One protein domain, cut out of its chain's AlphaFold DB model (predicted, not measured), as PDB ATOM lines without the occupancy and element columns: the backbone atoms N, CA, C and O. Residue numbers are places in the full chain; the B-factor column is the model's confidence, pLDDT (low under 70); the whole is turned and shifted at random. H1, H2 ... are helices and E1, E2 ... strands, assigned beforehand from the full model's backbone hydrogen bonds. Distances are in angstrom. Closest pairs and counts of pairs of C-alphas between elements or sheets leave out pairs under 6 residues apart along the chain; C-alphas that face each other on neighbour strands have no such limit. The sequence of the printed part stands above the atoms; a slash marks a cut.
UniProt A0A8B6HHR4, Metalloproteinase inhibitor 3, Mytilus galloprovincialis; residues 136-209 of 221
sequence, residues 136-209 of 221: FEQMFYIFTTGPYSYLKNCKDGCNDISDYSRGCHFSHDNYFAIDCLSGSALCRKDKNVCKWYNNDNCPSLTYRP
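Overview. This is residues 136 to 209 of the 221 residues of the protein "Metalloproteinase inhibitor 3" of Mytilus galloprovincialis (UniProt A0A8B6HHR4). A small two-stranded hairpin, E1 and E2, sits in the middle of this domain, with H2 beside E1 and with H1 and H3 meeting near their ends as a corner past the start of E1. The rest is largely loop: residues 156 to 174 run from H2 across to H3, and the tail, residues 198 to 209, passes H3 and folds back toward that loop. The printed part has 74 residues, with three named helices and two named strands in the order H1, H2, H3, E1, E2; the sheet's order is E1 - E2, antiparallel. The class is mixed, helices and strands, though under half of the residues are in named elements. The whole is compact, with a radius of gyration of the C-alphas of 11.7 A and spans of 32 by 27 by 16 A.

Along the chain. Find C-alpha 136 at (130.401, 186.851, 149.300); from there H1, residues 136 to 143, runs 10.7 A. Go on to Tyr 150, where H2, residues 150 to 155, begins and covers 8.7 A. Next look at C-alpha 175 at (121.938, 192.278, 166.870), where H3, residues 175 to 184, sets out on its 14.2 A. E1, residues 186 to 190, is 11.6 A long, and E2, residues 193 to 197, runs 12.4 A to C-alpha 197 at (131.343, 200.859, 152.872).

Arrangement. Begin at H1, which touches H3: their closest C-alphas, those of Glu 137 and Ser 184, are 5.3 A apart. These two helices run the same way at a steep tilt of 59 degrees. H1 and H2 only just touch, and only at the corner by their link, with 3 pairs of C-alphas within 8 A; the closest are those of Tyr 141 and Tyr 150, at 5.7 A. Look from H2 to E1: their closest C-alphas, those of Asn 153 and Arg 188, are 5.4 A apart. H2 and H3 are apart, and E2 is apart from H1, H2 and H3. E1 and E2 form an antiparallel hairpin, with 139 degrees between their directions; check N 188 and O 195 at 3.0 A and N 190 and O 193 at 2.8 A, both within hydrogen-bond range. In H1, H2 and H3 every O i to N i+4 pair is within hydrogen-bond range.

Size, cuts and confidence. The two C-alphas farthest apart, those of Phe 143 and Pro 209, are 33.8 A apart. The printed part has no cut. The link from H2 to H3, 19 residues, is long; within it residues 161 to 162 pair with residues 168 to 169, parallel. The mean pLDDT of the printed part is 89.4, and residues 205 to 209 are under 70.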
ATOM      1  N   PHE A 136     129.560 186.452 150.425       95.38
ATOM      2  CA  PHE A 136     130.401 186.851 149.300       95.38
ATOM      3  C   PHE A 136     131.352 187.989 149.696       95.38
ATOM      4  O   PHE A 136     132.545 187.939 149.398       95.38
ATOM      5  N   GLU A 137     130.848 188.978 150.429       96.00
ATOM      6  CA  GLU A 137     131.587 190.148 150.890       96.00
ATOM      7  C   GLU A 137     132.686 189.763 151.875       96.00
ATOM      8  O   GLU A 137     133.826 190.188 151.708       96.00
ATOM      9  N   GLN A 138     132.394 188.906 152.860       96.38
ATOM     10  CA  GLN A 138     133.411 188.408 153.786       96.38
ATOM     11  C   GLN A 138     134.532 187.707 153.025       96.38
ATOM     12  O   GLN A 138     135.707 187.998 153.251       96.38
ATOM     13  N   MET A 139     134.185 186.812 152.096       95.81
ATOM     14  CA  MET A 139     135.172 186.125 151.268       95.81
ATOM     15  C   MET A 139     135.992 187.129 150.442       95.81
ATOM     16  O   MET A 139     137.222 187.080 150.444       95.81
ATOM     17  N   PHE A 140     135.348 188.108 149.814       96.38
ATOM     18  CA  PHE A 140     136.026 189.150 149.050       96.38
ATOM     19  C   PHE A 140     136.982 189.984 149.927       96.38
ATOM     20  O   PHE A 140     138.164 190.118 149.611       96.38
ATOM     21  N   TYR A 141     136.542 190.490 151.077       97.06
ATOM     22  CA  TYR A 141     137.374 191.341 151.937       97.06
ATOM     23  C   TYR A 141     138.532 190.593 152.609       97.06
ATOM     24  O   TYR A 141     139.581 191.187 152.875       97.06
ATOM     25  N   ILE A 142     138.372 189.290 152.863       96.81
ATOM     26  CA  ILE A 142     139.415 188.439 153.446       96.81
ATOM     27  C   ILE A 142     140.510 188.117 152.421       96.81
ATOM     28  O   ILE A 142     141.692 188.202 152.756       96.81
ATOM     29  N   PHE A 143     140.137 187.722 151.200       95.62
ATOM     30  CA  PHE A 143     141.076 187.144 150.228       95.62
ATOM     31  C   PHE A 143     141.622 188.139 149.196       95.62
ATOM     32  O   PHE A 143     142.603 187.834 148.517       95.62
ATOM     33  N   THR A 144     141.018 189.318 149.048       93.81
ATOM     34  CA  THR A 144     141.500 190.317 148.084       93.81
ATOM     35  C   THR A 144     142.708 191.097 148.601       93.81
ATOM     36  O   THR A 144     143.106 191.034 149.766       93.81
ATOM     37  N   THR A 145     143.308 191.878 147.705       90.75
ATOM     38  CA  THR A 145     144.311 192.890 148.043       90.75
ATOM     39  C   THR A 145     143.819 194.273 147.614       90.75
ATOM     40  O   THR A 145     142.817 194.402 146.913       90.75
ATOM     41  N   GLY A 146     144.513 195.329 148.041       91.88
ATOM     42  CA  GLY A 146     144.137 196.702 147.699       91.88
ATOM     43  C   GLY A 146     143.041 197.272 148.611       91.88
ATOM     44  O   GLY A 146     142.874 196.794 149.728       91.88
ATOM     45  N   PRO A 147     142.322 198.325 148.185       89.88
ATOM     46  CA  PRO A 147     141.490 199.156 149.068       89.88
ATOM     47  C   PRO A 147     140.248 198.458 149.642       89.88
ATOM     48  O   PRO A 147     139.562 199.039 150.479       89.88
ATOM     49  N   TYR A 148     139.945 197.241 149.187       93.56
ATOM     50  CA  TYR A 148     138.812 196.451 149.666       93.56
ATOM     51  C   TYR A 148     139.218 195.301 150.588       93.56
ATOM     52  O   TYR A 148     138.358 194.543 151.016       93.56
ATOM     53  N   SER A 149     140.505 195.153 150.919       96.12
ATOM     54  CA  SER A 149     140.935 194.078 151.806       96.12
ATOM     55  C   SER A 149     141.007 194.522 153.259       96.12
ATOM     56  O   SER A 149     141.466 195.630 153.567       96.12
ATOM     57  N   TYR A 150     140.652 193.616 154.176       97.25
ATOM     58  CA  TYR A 150     140.884 193.831 155.604       97.25
ATOM     59  C   TYR A 150     142.350 194.174 155.864       97.25
ATOM     60  O   TYR A 150     142.641 195.148 156.548       97.25
ATOM     61  N   LEU A 151     143.288 193.465 155.226       95.50
ATOM     62  CA  LEU A 151     144.721 193.712 155.387       95.50
ATOM     63  C   LEU A 151     145.133 195.156 155.072       95.50
ATOM     64  O   LEU A 151     145.955 195.724 155.793       95.50
ATOM     65  N   LYS A 152     144.609 195.749 153.995       95.69
ATOM     66  CA  LYS A 152     144.924 197.132 153.624       95.69
ATOM     67  C   LYS A 152     144.278 198.117 154.590       95.69
ATOM     68  O   LYS A 152     144.978 198.991 155.091       95.69
ATOM     69  N   ASN A 153     143.005 197.926 154.919       95.69
ATOM     70  CA  ASN A 153     142.301 198.796 155.858       95.69
ATOM     71  C   ASN A 153     142.947 198.792 157.241       95.69
ATOM     72  O   ASN A 153     143.053 199.850 157.864       95.69
ATOM     73  N   CYS A 154     143.462 197.637 157.676       94.88
ATOM     74  CA  CYS A 154     144.164 197.574 158.943       94.88
ATOM     75  C   CYS A 154     145.452 198.411 158.935       94.88
ATOM     76  O   CYS A 154     145.765 199.115 159.896       94.88
ATOM     77  N   LYS A 155     146.204 198.356 157.824       94.50
ATOM     78  CA  LYS A 155     147.425 199.157 157.621       94.50
ATOM     79  C   LYS A 155     147.130 200.651 157.515       94.50
ATOM     80  O   LYS A 155     147.953 201.458 157.929       94.50
ATOM     81  N   ASP A 156     145.967 201.008 156.984       94.94
ATOM     82  CA  ASP A 156     145.544 202.400 156.822       94.94
ATOM     83  C   ASP A 156     144.991 203.020 158.121       94.94
ATOM     84  O   ASP A 156     144.684 204.217 158.147       94.94
ATOM     85  N   GLY A 157     144.923 202.236 159.205       93.38
ATOM     86  CA  GLY A 157     144.517 202.675 160.540       93.38
ATOM     87  C   GLY A 157     143.033 202.480 160.848       93.38
ATOM     88  O   GLY A 157     142.581 202.894 161.912       93.38
ATOM     89  N   CYS A 158     142.270 201.818 159.975       95.06
ATOM     90  CA  CYS A 158     140.846 201.547 160.185       95.06
ATOM     91  C   CYS A 158     140.618 200.263 160.994       95.06
ATOM     92  O   CYS A 158     139.898 199.362 160.579       95.06
ATOM     93  N   ASN A 159     141.274 200.182 162.151       92.00
ATOM     94  CA  ASN A 159     141.198 199.044 163.074       92.00
ATOM     95  C   ASN A 159     140.149 199.242 164.176       92.00
ATOM     96  O   ASN A 159     139.697 198.266 164.767       92.00
ATOM     97  N   ASP A 160     139.800 200.496 164.477       90.69
ATOM     98  CA  ASP A 160     138.844 200.837 165.528       90.69
ATOM     99  C   ASP A 160     137.411 200.771 164.991       90.69
ATOM    100  O   ASP A 160     136.910 201.707 164.358       90.69
ATOM    101  N   ILE A 161     136.780 199.623 165.220       93.38
ATOM    102  CA  ILE A 161     135.378 199.345 164.912       93.38
ATOM    103  C   ILE A 161     134.738 198.908 166.225       93.38
ATOM    104  O   ILE A 161     134.969 197.794 166.699       93.38
ATOM    105  N   SER A 162     134.015 199.832 166.842       90.50
ATOM    106  CA  SER A 162     133.498 199.709 168.202       90.50
ATOM    107  C   SER A 162     132.336 200.679 168.424       90.50
ATOM    108  O   SER A 162     132.062 201.540 167.579       90.50
ATOM    109  N   ASP A 163     131.706 200.600 169.597       87.75
ATOM    110  CA  ASP A 163     130.697 201.563 170.054       87.75
ATOM    111  C   ASP A 163     131.233 203.007 170.082       87.75
ATOM    112  O   ASP A 163     130.473 203.968 169.977       87.75
ATOM    113  N   TYR A 164     132.550 203.186 170.177       85.56
ATOM    114  CA  TYR A 164     133.181 204.495 170.356       85.56
ATOM    115  C   TYR A 164     133.888 205.008 169.102       85.56
ATOM    116  O   TYR A 164     134.352 206.152 169.075       85.56
ATOM    117  N   SER A 165     133.947 204.193 168.048       87.62
ATOM    118  CA  SER A 165     134.533 204.598 166.777       87.62
ATOM    119  C   SER A 165     133.735 205.755 166.180       87.62
ATOM    120  O   SER A 165     132.543 205.635 165.895       87.62
ATOM    121  N   ARG A 166     134.407 206.890 165.947       81.25
ATOM    122  CA  ARG A 166     133.812 208.057 165.262       81.25
ATOM    123  C   ARG A 166     133.568 207.812 163.773       81.25
ATOM    124  O   ARG A 166     132.908 208.617 163.123       81.25
ATOM    125  N   GLY A 167     134.183 206.767 163.227       88.00
ATOM    126  CA  GLY A 167     134.138 206.440 161.812       88.00
ATOM    127  C   GLY A 167     133.198 205.281 161.524       88.00
ATOM    128  O   GLY A 167     132.119 205.451 160.965       88.00
ATOM    129  N   CYS A 168     133.624 204.090 161.935       93.12
ATOM    130  CA  CYS A 168     132.908 202.842 161.711       93.12
ATOM    131  C   CYS A 168     132.281 202.388 163.022       93.12
ATOM    132  O   CYS A 168     132.758 201.462 163.679       93.12
ATOM    133  N   HIS A 169     131.239 203.106 163.429       90.81
ATOM    134  CA  HIS A 169     130.517 202.814 164.656       90.81
ATOM    135  C   HIS A 169     129.847 201.432 164.574       90.81
ATOM    136  O   HIS A 169     129.183 201.117 163.581       90.81
ATOM    137  N   PHE A 170     130.037 200.619 165.611       90.19
ATOM    138  CA  PHE A 170     129.577 199.234 165.691       90.19
ATOM    139  C   PHE A 170     128.963 198.984 167.071       90.19
ATOM    140  O   PHE A 170     129.656 198.524 167.971       90.19
ATOM    141  N   SER A 171     127.685 199.364 167.202       84.50
ATOM    142  CA  SER A 171     126.860 199.232 168.409       84.50
ATOM    143  C   SER A 171     126.472 197.790 168.733       84.50
ATOM    144  O   SER A 171     125.893 197.103 167.889       84.50
ATOM    145  N   HIS A 172     126.668 197.384 169.986       82.31
ATOM    146  CA  HIS A 172     126.256 196.070 170.499       82.31
ATOM    147  C   HIS A 172     124.765 195.968 170.864       82.31
ATOM    148  O   HIS A 172     124.286 194.881 171.185       82.31
ATOM    149  N   ASP A 173     124.017 197.071 170.765       83.69
ATOM    150  CA  ASP A 173     122.611 197.151 171.183       83.69
ATOM    151  C   ASP A 173     121.634 196.571 170.143       83.69
ATOM    152  O   ASP A 173     120.477 196.295 170.457       83.69
ATOM    153  N   ASN A 174     122.070 196.395 168.888       84.25
ATOM    154  CA  ASN A 174     121.220 195.917 167.796       84.25
ATOM    155  C   ASN A 174     121.862 194.734 167.064       84.25
ATOM    156  O   ASN A 174     122.668 194.900 166.147       84.25
ATOM    157  N   TYR A 175     121.435 193.528 167.439       85.94
ATOM    158  CA  TYR A 175     121.938 192.278 166.870       85.94
ATOM    159  C   TYR A 175     121.785 192.190 165.341       85.94
ATOM    160  O   TYR A 175     122.694 191.729 164.658       85.94
ATOM    161  N   PHE A 176     120.668 192.667 164.782       86.38
ATOM    162  CA  PHE A 176     120.429 192.603 163.336       86.38
ATOM    163  C   PHE A 176     121.388 193.517 162.560       86.38
ATOM    164  O   PHE A 176     121.902 193.145 161.505       86.38
ATOM    165  N   ALA A 177     121.693 194.693 163.110       88.19
ATOM    166  CA  ALA A 177     122.691 195.583 162.531       88.19
ATOM    167  C   ALA A 177     124.108 194.993 162.607       88.19
ATOM    168  O   ALA A 177     124.847 195.061 161.628       88.19
ATOM    169  N   ILE A 178     124.470 194.371 163.734       89.25
ATOM    170  CA  ILE A 178     125.759 193.688 163.925       89.25
ATOM    171  C   ILE A 178     125.954 192.579 162.895       89.25
ATOM    172  O   ILE A 178     127.016 192.509 162.271       89.25
ATOM    173  N   ASP A 179     124.949 191.723 162.723       91.38
ATOM    174  CA  ASP A 179     125.007 190.600 161.789       91.38
ATOM    175  C   ASP A 179     125.142 191.099 160.343       91.38
ATOM    176  O   ASP A 179     126.059 190.687 159.630       91.38
ATOM    177  N   CYS A 180     124.335 192.094 159.952       93.06
ATOM    178  CA  CYS A 180     124.423 192.716 158.631       93.06
ATOM    179  C   CYS A 180     125.801 193.334 158.369       93.06
ATOM    180  O   CYS A 180     126.434 193.026 157.356       93.06
ATOM    181  N   LEU A 181     126.296 194.173 159.287       94.38
ATOM    182  CA  LEU A 181     127.591 194.836 159.130       94.38
ATOM    183  C   LEU A 181     128.723 193.809 159.071       94.38
ATOM    184  O   LEU A 181     129.563 193.882 158.183       94.38
ATOM    185  N   SER A 182     128.704 192.805 159.950       94.25
ATOM    186  CA  SER A 182     129.707 191.734 159.965       94.25
ATOM    187  C   SER A 182     129.693 190.889 158.690       94.25
ATOM    188  O   SER A 182     130.725 190.337 158.302       94.25
ATOM    189  N   GLY A 183     128.526 190.746 158.061       94.44
ATOM    190  CA  GLY A 183     128.336 189.993 156.829       94.44
ATOM    191  C   GLY A 183     128.673 190.773 155.561       94.44
ATOM    192  O   GLY A 183     129.120 190.157 154.605       94.44
ATOM    193  N   SER A 184     128.485 192.090 155.520       93.69
ATOM    194  CA  SER A 184     128.486 192.841 154.250       93.69
ATOM    195  C   SER A 184     129.389 194.073 154.217       93.69
ATOM    196  O   SER A 184     129.873 194.455 153.142       93.69
ATOM    197  N   ALA A 185     129.651 194.684 155.373       94.88
ATOM    198  CA  ALA A 185     130.256 196.001 155.450       94.88
ATOM    199  C   ALA A 185     131.778 195.950 155.627       94.88
ATOM    200  O   ALA A 185     132.365 195.006 156.154       94.88
ATOM    201  N   LEU A 186     132.432 197.018 155.177       95.56
ATOM    202  CA  LEU A 186     133.875 197.201 155.261       95.56
ATOM    203  C   LEU A 186     134.184 198.559 155.881       95.56
ATOM    204  O   LEU A 186     133.684 199.580 155.416       95.56
ATOM    205  N   CYS A 187     135.051 198.595 156.890       96.06
ATOM    206  CA  CYS A 187     135.507 199.856 157.458       96.06
ATOM    207  C   CYS A 187     136.783 200.307 156.747       96.06
ATOM    208  O   CYS A 187     137.859 199.754 156.971       96.06
ATOM    209  N   ARG A 188     136.704 201.313 155.882       95.06
ATOM    210  CA  ARG A 188     137.848 201.726 155.055       95.06
ATOM    211  C   ARG A 188     138.146 203.203 155.179       95.06
ATOM    212  O   ARG A 188     137.284 204.007 155.526       95.06
ATOM    213  N   LYS A 189     139.384 203.560 154.851       94.81
ATOM    214  CA  LYS A 189     139.827 204.949 154.866       94.81
ATOM    215  C   LYS A 189     139.200 205.710 153.699       94.81
ATOM    216  O   LYS A 189     139.331 205.315 152.541       94.81
ATOM    217  N   ASP A 190     138.549 206.816 154.028       92.44
ATOM    218  CA  ASP A 190     138.084 207.846 153.109       92.44
ATOM    219  C   ASP A 190     138.736 209.172 153.520       92.44
ATOM    220  O   ASP A 190     138.412 209.773 154.549       92.44
ATOM    221  N   LYS A 191     139.726 209.609 152.733       89.75
ATOM    222  CA  LYS A 191     140.609 210.738 153.061       89.75
ATOM    223  C   LYS A 191     141.294 210.533 154.426       89.75
ATOM    224  O   LYS A 191     142.200 209.709 154.535       89.75
ATOM    225  N   ASN A 192     140.858 211.257 155.458       88.25
ATOM    226  CA  ASN A 192     141.440 211.236 156.803       88.25
ATOM    227  C   ASN A 192     140.554 210.538 157.846       88.25
ATOM    228  O   ASN A 192     140.896 210.543 159.024       88.25
ATOM    229  N   VAL A 193     139.423 209.957 157.440       92.00
ATOM    230  CA  VAL A 193     138.453 209.342 158.354       92.00
ATOM    231  C   VAL A 193     138.105 207.940 157.857       92.00
ATOM    232  O   VAL A 193     138.030 207.705 156.654       92.00
ATOM    233  N   CYS A 194     137.910 206.992 158.768       95.00
ATOM    234  CA  CYS A 194     137.399 205.669 158.418       95.00
ATOM    235  C   CYS A 194     135.874 205.717 158.310       95.00
ATOM    236  O   CYS A 194     135.228 206.342 159.144       95.00
ATOM    237  N   LYS A 195     135.291 205.086 157.294       94.44
ATOM    238  CA  LYS A 195     133.840 205.034 157.095       94.44
ATOM    239  C   LYS A 195     133.408 203.639 156.680       94.44
ATOM    240  O   LYS A 195     134.187 202.896 156.076       94.44
ATOM    241  N   TRP A 196     132.154 203.322 156.987       94.38
ATOM    242  CA  TRP A 196     131.503 202.143 156.445       94.38
ATOM    243  C   TRP A 196     131.375 202.241 154.924       94.38
ATOM    244  O   TRP A 196     131.148 203.308 154.355       94.38
ATOM    245  N   TYR A 197     131.567 201.100 154.283       94.44
ATOM    246  CA  TYR A 197     131.343 200.859 152.872       94.44
ATOM    247  C   TYR A 197     130.503 199.589 152.742       94.44
ATOM    248  O   TYR A 197     130.710 198.653 153.516       94.44
ATOM    249  N   ASN A 198     129.604 199.552 151.756       92.88
ATOM    250  CA  ASN A 198     128.671 198.445 151.518       92.88
ATOM    251  C   ASN A 198     127.758 198.136 152.721       92.88
ATOM    252  O   ASN A 198     127.570 196.984 153.097       92.88
ATOM    253  N   ASN A 199     127.221 199.185 153.349       90.75
ATOM    254  CA  ASN A 199     126.330 199.095 154.509       90.75
ATOM    255  C   ASN A 199     124.931 199.679 154.244       90.75
ATOM    256  O   ASN A 199     124.179 199.872 155.194       90.75
ATOM    257  N   ASP A 200     124.590 199.986 152.987       86.44
ATOM    258  CA  ASP A 200     123.349 200.694 152.627       86.44
ATOM    259  C   ASP A 200     122.084 199.922 153.033       86.44
ATOM    260  O   ASP A 200     121.063 200.519 153.364       86.44
ATOM    261  N   ASN A 201     122.171 198.589 153.068       86.38
ATOM    262  CA  ASN A 201     121.078 197.708 153.485       86.38
ATOM    263  C   ASN A 201     121.104 197.373 154.986       86.38
ATOM    264  O   ASN A 201     120.228 196.650 155.465       86.38
ATOM    265  N   CYS A 202     122.101 197.857 155.731       89.12
ATOM    266  CA  CYS A 202     122.192 197.605 157.161       89.12
ATOM    267  C   CYS A 202     121.433 198.676 157.952       89.12
ATOM    268  O   CYS A 202     121.522 199.862 157.626       89.12
ATOM    269  N   PRO A 203     120.726 198.294 159.031       84.62
ATOM    270  CA  PRO A 203     120.137 199.267 159.937       84.62
ATOM    271  C   PRO A 203     121.195 200.244 160.450       84.62
ATOM    272  O   PRO A 203     122.299 199.845 160.829       84.62
ATOM    273  N   SER A 204     120.842 201.525 160.499       73.25
ATOM    274  CA  SER A 204     121.718 202.554 161.045       73.25
ATOM    275  C   SER A 204     121.965 202.318 162.535       73.25
ATOM    276  O   SER A 204     121.014 202.221 163.313       73.25
ATOM    277  N   LEU A 205     123.234 202.301 162.938       69.25
ATOM    278  CA  LEU A 205     123.633 202.320 164.343       69.25
ATOM    279  C   LEU A 205     123.878 203.768 164.775       69.25
ATOM    280  O   LEU A 205     124.620 204.501 164.117       69.25
ATOM    281  N   THR A 206     123.235 204.201 165.858       62.16
ATOM    282  CA  THR A 206     123.388 205.559 166.387       62.16
ATOM    283  C   THR A 206     124.659 205.666 167.222       62.16
ATOM    284  O   THR A 206     124.798 205.009 168.248       62.16
ATOM    285  N   TYR A 207     125.578 206.544 166.808       56.16
ATOM    286  CA  TYR A 207     126.779 206.854 167.585       56.16
ATOM    287  C   TYR A 207     126.399 207.401 168.968       56.16
ATOM    288  O   TYR A 207     125.737 208.438 169.068       56.16
ATOM    289  N   ARG A 208     126.848 206.734 170.039       56.47
ATOM    290  CA  ARG A 208     126.763 207.257 171.407       56.47
ATOM    291  C   ARG A 208     128.108 207.878 171.795       56.47
ATOM    292  O   ARG A 208     129.069 207.140 172.005       56.47
ATOM    293  N   PRO A 209     128.221 209.215 171.898       52.81
ATOM    294  CA  PRO A 209     129.421 209.819 172.459       52.81
ATOM    295  C   PRO A 209     129.598 209.347 173.906       52.81
ATOM    296  O   PRO A 209     128.630 209.280 174.660       52.81
TER     297      PRO A 209